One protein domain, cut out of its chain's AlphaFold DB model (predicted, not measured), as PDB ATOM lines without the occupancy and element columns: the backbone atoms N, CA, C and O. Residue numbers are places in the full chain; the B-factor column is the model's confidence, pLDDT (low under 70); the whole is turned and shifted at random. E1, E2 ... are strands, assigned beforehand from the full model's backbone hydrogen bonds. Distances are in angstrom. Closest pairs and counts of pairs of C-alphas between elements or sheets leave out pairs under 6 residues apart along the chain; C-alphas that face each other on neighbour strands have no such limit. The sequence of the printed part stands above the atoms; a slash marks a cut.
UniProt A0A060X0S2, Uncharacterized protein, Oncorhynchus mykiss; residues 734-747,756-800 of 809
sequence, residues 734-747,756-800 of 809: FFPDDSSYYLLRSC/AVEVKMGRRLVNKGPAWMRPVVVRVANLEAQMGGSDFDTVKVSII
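Overview. This is residues 734 to 747 and 756 to 800 of the 809 residues of an uncharacterized protein of Oncorhynchus mykiss (UniProt A0A060X0S2). Look for one twisted sheet of five strands side by side, laid in the order of the chain, with no named helix over either face. The long loop between E2 and E3 reaches past one end of the strands, and the chain is cut between E1 and E2. The printed part has 59 residues, with five named strands in the order E1 - E2 - E3 - E4 - E5, all antiparallel. The class is all strand, though under half of the residues, 29 of 59, are in named elements. The outline is flat, 34 by 27 by 14 A, and the whole is only just compact, close to loose, with a radius of gyration of the C-alphas of 12.3 A.

Along the chain. Start at Phe 734 and go on to C-alpha 741 at (104.253, 109.662, 126.789), where E1 begins, residues 741 to 745, 10.4 A. Past the cut, E2 takes residues 757 to 761, 13.6 A. Find C-alpha 773 at (115.000, 119.048, 128.438); from there E3, the longest strand, runs 22.1 A to residue 780. E4 follows, residues 783 to 789, 18.9 A. E5, residues 796 to 799, 10.5 A, ends at C-alpha 799 at (99.349, 118.483, 146.204).

Arrangement. Beside edge strand E1 runs E2, at 168 degrees, with N 741 and O 761 2.9 A apart. E2 and E3 form a hairpin, with N 760 and O 777 at 2.8 A. In the hairpin E3 and E4, at 174 degrees, N 778 and O 785 are 2.8 A apart. In the hairpin E4 and E5, at 159 degrees, look at N 786 and O 796, 2.8 A. These pairs are within hydrogen-bond range. E2 to E5 make a meander, each strand the antiparallel neighbour of the one before. E1 is apart from E4 and E5. From edge to edge the strands' lines turn by 51 degrees.

Size, cuts and confidence. The farthest C-alphas, of Cys 747 and Gly 769, are 35.4 A apart. Residues 748 to 755 are not printed; C-alphas 747 and 756 are 8.4 A apart across the cut. The link from E2 to E3 is long. Confidence is under 70 at residues 737, 766, 768 to 771 and 790 to 792.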
ATOM      1  N   PHE A 734     111.901 102.825 120.338       81.81
ATOM      2  CA  PHE A 734     111.958 104.226 119.915       81.81
ATOM      3  C   PHE A 734     110.574 104.863 120.011       81.81
ATOM      4  O   PHE A 734     109.569 104.204 119.741       81.81
ATOM      5  N   PHE A 735     110.516 106.149 120.350       77.31
ATOM      6  CA  PHE A 735     109.269 106.909 120.339       77.31
ATOM      7  C   PHE A 735     109.445 108.267 119.633       77.31
ATOM      8  O   PHE A 735     110.513 108.874 119.737       77.31
ATOM      9  N   PRO A 736     108.422 108.744 118.896       71.50
ATOM     10  CA  PRO A 736     108.445 110.044 118.227       71.50
ATOM     11  C   PRO A 736     108.745 111.229 119.154       71.50
ATOM     12  O   PRO A 736     108.447 111.242 120.350       71.50
ATOM     13  N   ASP A 737     109.338 112.278 118.590       69.62
ATOM     14  CA  ASP A 737     109.824 113.391 119.398       69.62
ATOM     15  C   ASP A 737     108.733 114.395 119.815       69.62
ATOM     16  O   ASP A 737     108.930 115.164 120.759       69.62
ATOM     17  N   ASP A 738     107.599 114.385 119.128       73.38
ATOM     18  CA  ASP A 738     106.565 115.420 119.105       73.38
ATOM     19  C   ASP A 738     105.367 115.159 120.035       73.38
ATOM     20  O   ASP A 738     104.528 116.045 120.220       73.38
ATOM     21  N   SER A 739     105.319 113.998 120.693       79.19
ATOM     22  CA  SER A 739     104.217 113.604 121.582       79.19
ATOM     23  C   SER A 739     104.631 113.509 123.058       79.19
ATOM     24  O   SER A 739     105.813 113.471 123.400       79.19
ATOM     25  N   SER A 740     103.640 113.515 123.958       85.00
ATOM     26  CA  SER A 740     103.834 113.201 125.381       85.00
ATOM     27  C   SER A 740     103.554 111.726 125.645       85.00
ATOM     28  O   SER A 740     102.574 111.205 125.115       85.00
ATOM     29  N   TYR A 741     104.329 111.098 126.524       84.69
ATOM     30  CA  TYR A 741     104.253 109.662 126.789       84.69
ATOM     31  C   TYR A 741     104.068 109.378 128.272       84.69
ATOM     32  O   TYR A 741     104.691 110.025 129.114       84.69
ATOM     33  N   TYR A 742     103.245 108.383 128.588       86.69
ATOM     34  CA  TYR A 742     103.295 107.726 129.888       86.69
ATOM     35  C   TYR A 742     104.457 106.738 129.867       86.69
ATOM     36  O   TYR A 742     104.473 105.815 129.062       86.69
ATOM     37  N   LEU A 743     105.452 106.989 130.711       85.56
ATOM     38  CA  LEU A 743     106.636 106.148 130.872       85.56
ATOM     39  C   LEU A 743     106.380 105.011 131.865       85.56
ATOM     40  O   LEU A 743     106.926 103.924 131.724       85.56
ATOM     41  N   LEU A 744     105.548 105.284 132.869       87.44
ATOM     42  CA  LEU A 744     105.081 104.327 133.862       87.44
ATOM     43  C   LEU A 744     103.664 104.727 134.261       87.44
ATOM     44  O   LEU A 744     103.389 105.909 134.457       87.44
ATOM     45  N   ARG A 745     102.767 103.756 134.400       85.31
ATOM     46  CA  ARG A 745     101.454 103.959 135.006       85.31
ATOM     47  C   ARG A 745     101.015 102.656 135.656       85.31
ATOM     48  O   ARG A 745     101.084 101.614 135.015       85.31
ATOM     49  N   SER A 746     100.576 102.712 136.907       78.00
ATOM     50  CA  SER A 746      99.893 101.585 137.544       78.00
ATOM     51  C   SER A 746      98.564 101.326 136.822       78.00
ATOM     52  O   SER A 746      97.745 102.239 136.702       78.00
ATOM     53  N   CYS A 747      98.363 100.104 136.329       71.88
ATOM     54  CA  CYS A 747      97.127  99.664 135.675       71.88
ATOM     55  C   CYS A 747      96.292  98.809 136.646       71.88
ATOM     56  O   CYS A 747      96.868  98.063 137.436       71.88
ATOM     57  N   ALA A 756      99.090 104.290 143.724       76.19
ATOM     58  CA  ALA A 756      99.208 104.364 142.273       76.19
ATOM     59  C   ALA A 756     100.332 105.337 141.882       76.19
ATOM     60  O   ALA A 756     100.427 106.443 142.430       76.19
ATOM     61  N   VAL A 757     101.172 104.915 140.933       84.94
ATOM     62  CA  VAL A 757     102.290 105.703 140.409       84.94
ATOM     63  C   VAL A 757     102.067 105.979 138.929       84.94
ATOM     64  O   VAL A 757     101.740 105.081 138.154       84.94
ATOM     65  N   GLU A 758     102.282 107.223 138.522       88.19
ATOM     66  CA  GLU A 758     102.250 107.653 137.128       88.19
ATOM     67  C   GLU A 758     103.489 108.507 136.836       88.19
ATOM     68  O   GLU A 758     103.796 109.445 137.560       88.19
ATOM     69  N   VAL A 759     104.213 108.197 135.765       90.19
ATOM     70  CA  VAL A 759     105.349 108.980 135.272       90.19
ATOM     71  C   VAL A 759     105.061 109.360 133.832       90.19
ATOM     72  O   VAL A 759     104.915 108.496 132.967       90.19
ATOM     73  N   LYS A 760     104.990 110.659 133.557       89.38
ATOM     74  CA  LYS A 760     104.668 111.215 132.245       89.38
ATOM     75  C   LYS A 760     105.791 112.108 131.746       89.38
ATOM     76  O   LYS A 760     106.186 113.055 132.415       89.38
ATOM     77  N   MET A 761     106.258 111.856 130.531       86.88
ATOM     78  CA  MET A 761     107.178 112.733 129.816       86.88
ATOM     79  C   MET A 761     106.400 113.662 128.884       86.88
ATOM     80  O   MET A 761     105.559 113.226 128.097       86.88
ATOM     81  N   GLY A 762     106.683 114.959 128.961       82.75
ATOM     82  CA  GLY A 762     106.112 115.964 128.071       82.75
ATOM     83  C   GLY A 762     106.683 115.908 126.651       82.75
ATOM     84  O   GLY A 762     107.758 115.361 126.409       82.75
ATOM     85  N   ARG A 763     105.969 116.528 125.706       80.75
ATOM     86  CA  ARG A 763     106.429 116.681 124.315       80.75
ATOM     87  C   ARG A 763     107.684 117.550 124.212       80.75
ATOM     88  O   ARG A 763     107.875 118.463 125.020       80.75
ATOM     89  N   ARG A 764     108.488 117.342 123.166       73.69
ATOM     90  CA  ARG A 764     109.614 118.230 122.855       73.69
ATOM     91  C   ARG A 764     109.134 119.544 122.246       73.69
ATOM     92  O   ARG A 764     108.326 119.552 121.323       73.69
ATOM     93  N   LEU A 765     109.655 120.665 122.737       74.00
ATOM     94  CA  LEU A 765     109.379 121.988 122.178       74.00
ATOM     95  C   LEU A 765     110.514 122.395 121.230       74.00
ATOM     96  O   LEU A 765     111.582 122.801 121.674       74.00
ATOM     97  N   VAL A 766     110.279 122.282 119.919       65.19
ATOM     98  CA  VAL A 766     111.282 122.509 118.850       65.19
ATOM     99  C   VAL A 766     111.840 123.944 118.841       65.19
ATOM    100  O   VAL A 766     112.954 124.188 118.396       65.19
ATOM    101  N   ASN A 767     111.085 124.903 119.379       72.56
ATOM    102  CA  ASN A 767     111.474 126.309 119.515       72.56
ATOM    103  C   ASN A 767     112.345 126.605 120.752       72.56
ATOM    104  O   ASN A 767     112.735 127.755 120.966       72.56
ATOM    105  N   LYS A 768     112.632 125.606 121.589       66.62
ATOM    106  CA  LYS A 768     113.548 125.720 122.724       66.62
ATOM    107  C   LYS A 768     114.866 125.047 122.326       66.62
ATOM    108  O   LYS A 768     114.860 123.932 121.821       66.62
ATOM    109  N   GLY A 769     115.980 125.770 122.471       64.50
ATOM    110  CA  GLY A 769     117.305 125.339 122.007       64.50
ATOM    111  C   GLY A 769     117.791 124.006 122.612       64.50
ATOM    112  O   GLY A 769     117.136 123.446 123.486       64.50
ATOM    113  N   PRO A 770     118.968 123.505 122.201       63.19
ATOM    114  CA  PRO A 770     119.441 122.147 122.511       63.19
ATOM    115  C   PRO A 770     119.666 121.852 124.005       63.19
ATOM    116  O   PRO A 770     119.777 120.690 124.372       63.19
ATOM    117  N   ALA A 771     119.716 122.880 124.859       63.59
ATOM    118  CA  ALA A 771     119.838 122.746 126.314       63.59
ATOM    119  C   ALA A 771     118.491 122.524 127.038       63.59
ATOM    120  O   ALA A 771     118.473 122.295 128.244       63.59
ATOM    121  N   TRP A 772     117.356 122.622 126.336       72.94
ATOM    122  CA  TRP A 772     116.031 122.420 126.922       72.94
ATOM    123  C   TRP A 772     115.683 120.929 126.981       72.94
ATOM    124  O   TRP A 772     115.674 120.241 125.960       72.94
ATOM    125  N   MET A 773     115.355 120.445 128.179       71.88
ATOM    126  CA  MET A 773     115.000 119.048 128.438       71.88
ATOM    127  C   MET A 773     113.489 118.909 128.635       71.88
ATOM    128  O   MET A 773     112.846 119.785 129.221       71.88
ATOM    129  N   ARG A 774     112.912 117.798 128.157       82.69
ATOM    130  CA  ARG A 774     111.475 117.511 128.307       82.69
ATOM    131  C   ARG A 774     111.102 117.471 129.794       82.69
ATOM    132  O   ARG A 774     111.833 116.852 130.565       82.69
ATOM    133  N   PRO A 775     109.978 118.080 130.207       86.12
ATOM    134  CA  PRO A 775     109.518 117.945 131.576       86.12
ATOM    135  C   PRO A 775     109.052 116.508 131.832       86.12
ATOM    136  O   PRO A 775     108.360 115.919 130.999       86.12
ATOM    137  N   VAL A 776     109.409 115.965 132.988       88.31
ATOM    138  CA  VAL A 776     108.932 114.682 133.501       88.31
ATOM    139  C   VAL A 776     108.084 114.962 134.732       88.31
ATOM    140  O   VAL A 776     108.543 115.607 135.670       88.31
ATOM    141  N   VAL A 777     106.840 114.503 134.708       89.88
ATOM    142  CA  VAL A 777     105.873 114.635 135.797       89.88
ATOM    143  C   VAL A 777     105.703 113.270 136.445       89.88
ATOM    144  O   VAL A 777     105.346 112.311 135.768       89.88
ATOM    145  N   VAL A 778     105.965 113.184 137.741       90.25
ATOM    146  CA  VAL A 778     105.786 111.993 138.568       90.25
ATOM    147  C   VAL A 778     104.617 112.245 139.506       90.25
ATOM    148  O   VAL A 778     104.610 113.236 140.231       90.25
ATOM    149  N   ARG A 779     103.635 111.353 139.508       87.31
ATOM    150  CA  ARG A 779     102.504 111.367 140.430       87.31
ATOM    151  C   ARG A 779     102.522 110.116 141.280       87.31
ATOM    152  O   ARG A 779     102.658 109.016 140.751       87.31
ATOM    153  N   VAL A 780     102.369 110.301 142.584       85.94
ATOM    154  CA  VAL A 780     102.239 109.221 143.561       85.94
ATOM    155  C   VAL A 780     101.109 109.599 144.506       85.94
ATOM    156  O   VAL A 780     101.200 110.617 145.193       85.94
ATOM    157  N   ALA A 781     100.036 108.806 144.520       81.50
ATOM    158  CA  ALA A 781      98.807 109.129 145.249       81.50
ATOM    159  C   ALA A 781      98.277 110.544 144.912       81.50
ATOM    160  O   ALA A 781      97.853 110.794 143.786       81.50
ATOM    161  N   ASN A 782      98.297 111.475 145.870       81.31
ATOM    162  CA  ASN A 782      97.850 112.865 145.715       81.31
ATOM    163  C   ASN A 782      99.001 113.870 145.512       81.31
ATOM    164  O   ASN A 782      98.763 115.078 145.528       81.31
ATOM    165  N   LEU A 783     100.236 113.400 145.340       85.31
ATOM    166  CA  LEU A 783     101.410 114.238 145.114       85.31
ATOM    167  C   LEU A 783     101.796 114.230 143.640       85.31
ATOM    168  O   LEU A 783     101.850 113.177 143.012       85.31
ATOM    169  N   GLU A 784     102.120 115.404 143.112       89.00
ATOM    170  CA  GLU A 784     102.691 115.591 141.783       89.00
ATOM    171  C   GLU A 784     104.031 116.317 141.906       89.00
ATOM    172  O   GLU A 784     104.117 117.365 142.545       89.00
ATOM    173  N   ALA A 785     105.071 115.772 141.284       89.25
ATOM    174  CA  ALA A 785     106.386 116.377 141.174       89.25
ATOM    175  C   ALA A 785     106.767 116.515 139.697       89.25
ATOM    176  O   ALA A 785     106.777 115.535 138.957       89.25
ATOM    177  N   GLN A 786     107.113 117.721 139.261       85.94
ATOM    178  CA  GLN A 786     107.612 117.986 137.918       85.94
ATOM    179  C   GLN A 786     109.102 118.334 137.959       85.94
ATOM    180  O   GLN A 786     109.527 119.227 138.694       85.94
ATOM    181  N   MET A 787     109.870 117.662 137.106       86.94
ATOM    182  CA  MET A 787     111.301 117.860 136.889       86.94
ATOM    183  C   MET A 787     111.554 118.263 135.434       86.94
ATOM    184  O   MET A 787     110.891 117.760 134.528       86.94
ATOM    185  N   GLY A 788     112.519 119.148 135.184       77.06
ATOM    186  CA  GLY A 788     112.874 119.587 133.831       77.06
ATOM    187  C   GLY A 788     111.912 120.612 133.209       77.06
ATOM    188  O   GLY A 788     110.901 121.019 133.788       77.06
ATOM    189  N   GLY A 789     112.237 121.065 131.995       75.12
ATOM    190  CA  GLY A 789     111.611 122.216 131.346       75.12
ATOM    191  C   GLY A 789     112.577 123.399 131.233       75.12
ATOM    192  O   GLY A 789     113.584 123.305 130.539       75.12
ATOM    193  N   SER A 790     112.246 124.546 131.837       62.94
ATOM    194  CA  SER A 790     113.059 125.776 131.738       62.94
ATOM    195  C   SER A 790     114.260 125.831 132.687       62.94
ATOM    196  O   SER A 790     115.175 126.603 132.425       62.94
ATOM    197  N   ASP A 791     114.229 125.059 133.771       64.44
ATOM    198  CA  ASP A 791     115.252 124.996 134.816       64.44
ATOM    199  C   ASP A 791     115.315 123.548 135.325       64.44
ATOM    200  O   ASP A 791     114.271 122.912 135.493       64.44
ATOM    201  N   PHE A 792     116.521 123.003 135.465       66.38
ATOM    202  CA  PHE A 792     116.751 121.616 135.876       66.38
ATOM    203  C   PHE A 792     117.107 121.507 137.362       66.38
ATOM    204  O   PHE A 792     116.931 120.443 137.950       66.38
ATOM    205  N   ASP A 793     117.529 122.611 137.981       72.25
ATOM    206  CA  ASP A 793     117.944 122.640 139.386       72.25
ATOM    207  C   ASP A 793     116.748 122.781 140.341       72.25
ATOM    208  O   ASP A 793     116.894 122.713 141.562       72.25
ATOM    209  N   THR A 794     115.540 122.958 139.795       74.25
ATOM    210  CA  THR A 794     114.308 123.128 140.563       74.25
ATOM    211  C   THR A 794     113.288 122.027 140.268       74.25
ATOM    212  O   THR A 794     112.848 121.821 139.137       74.25
ATOM    213  N   VAL A 795     112.860 121.330 141.325       81.38
ATOM    214  CA  VAL A 795     111.741 120.376 141.293       81.38
ATOM    215  C   VAL A 795     110.492 121.079 141.812       81.38
ATOM    216  O   VAL A 795     110.488 121.609 142.924       81.38
ATOM    217  N   LYS A 796     109.418 121.092 141.020       82.12
ATOM    218  CA  LYS A 796     108.128 121.662 141.439       82.12
ATOM    219  C   LYS A 796     107.261 120.563 142.028       82.12
ATOM    220  O   LYS A 796     106.954 119.615 141.317       82.12
ATOM    221  N   VAL A 797     106.854 120.701 143.287       83.12
ATOM    222  CA  VAL A 797     105.979 119.738 143.972       83.12
ATOM    223  C   VAL A 797     104.642 120.399 144.295       83.12
ATOM    224  O   VAL A 797     104.611 121.509 144.827       83.12
ATOM    225  N   SER A 798     103.541 119.722 143.982       85.25
ATOM    226  CA  SER A 798     102.174 120.173 144.245       85.25
ATOM    227  C   SER A 798     101.307 119.044 144.797       85.25
ATOM    228  O   SER A 798     101.461 117.887 144.413       85.25
ATOM    229  N   ILE A 799     100.372 119.395 145.682       78.75
ATOM    230  CA  ILE A 799      99.349 118.483 146.204       78.75
ATOM    231  C   ILE A 799      98.096 118.640 145.337       78.75
ATOM    232  O   ILE A 799      97.574 119.747 145.197       78.75
ATOM    233  N   ILE A 800      97.607 117.541 144.770       70.81
ATOM    234  CA  ILE A 800      96.357 117.504 144.012       70.81
ATOM    235  C   ILE A 800      95.206 117.418 145.021       70.81
ATOM    236  O   ILE A 800      94.919 116.358 145.576       70.81
TER     237      ILE A 800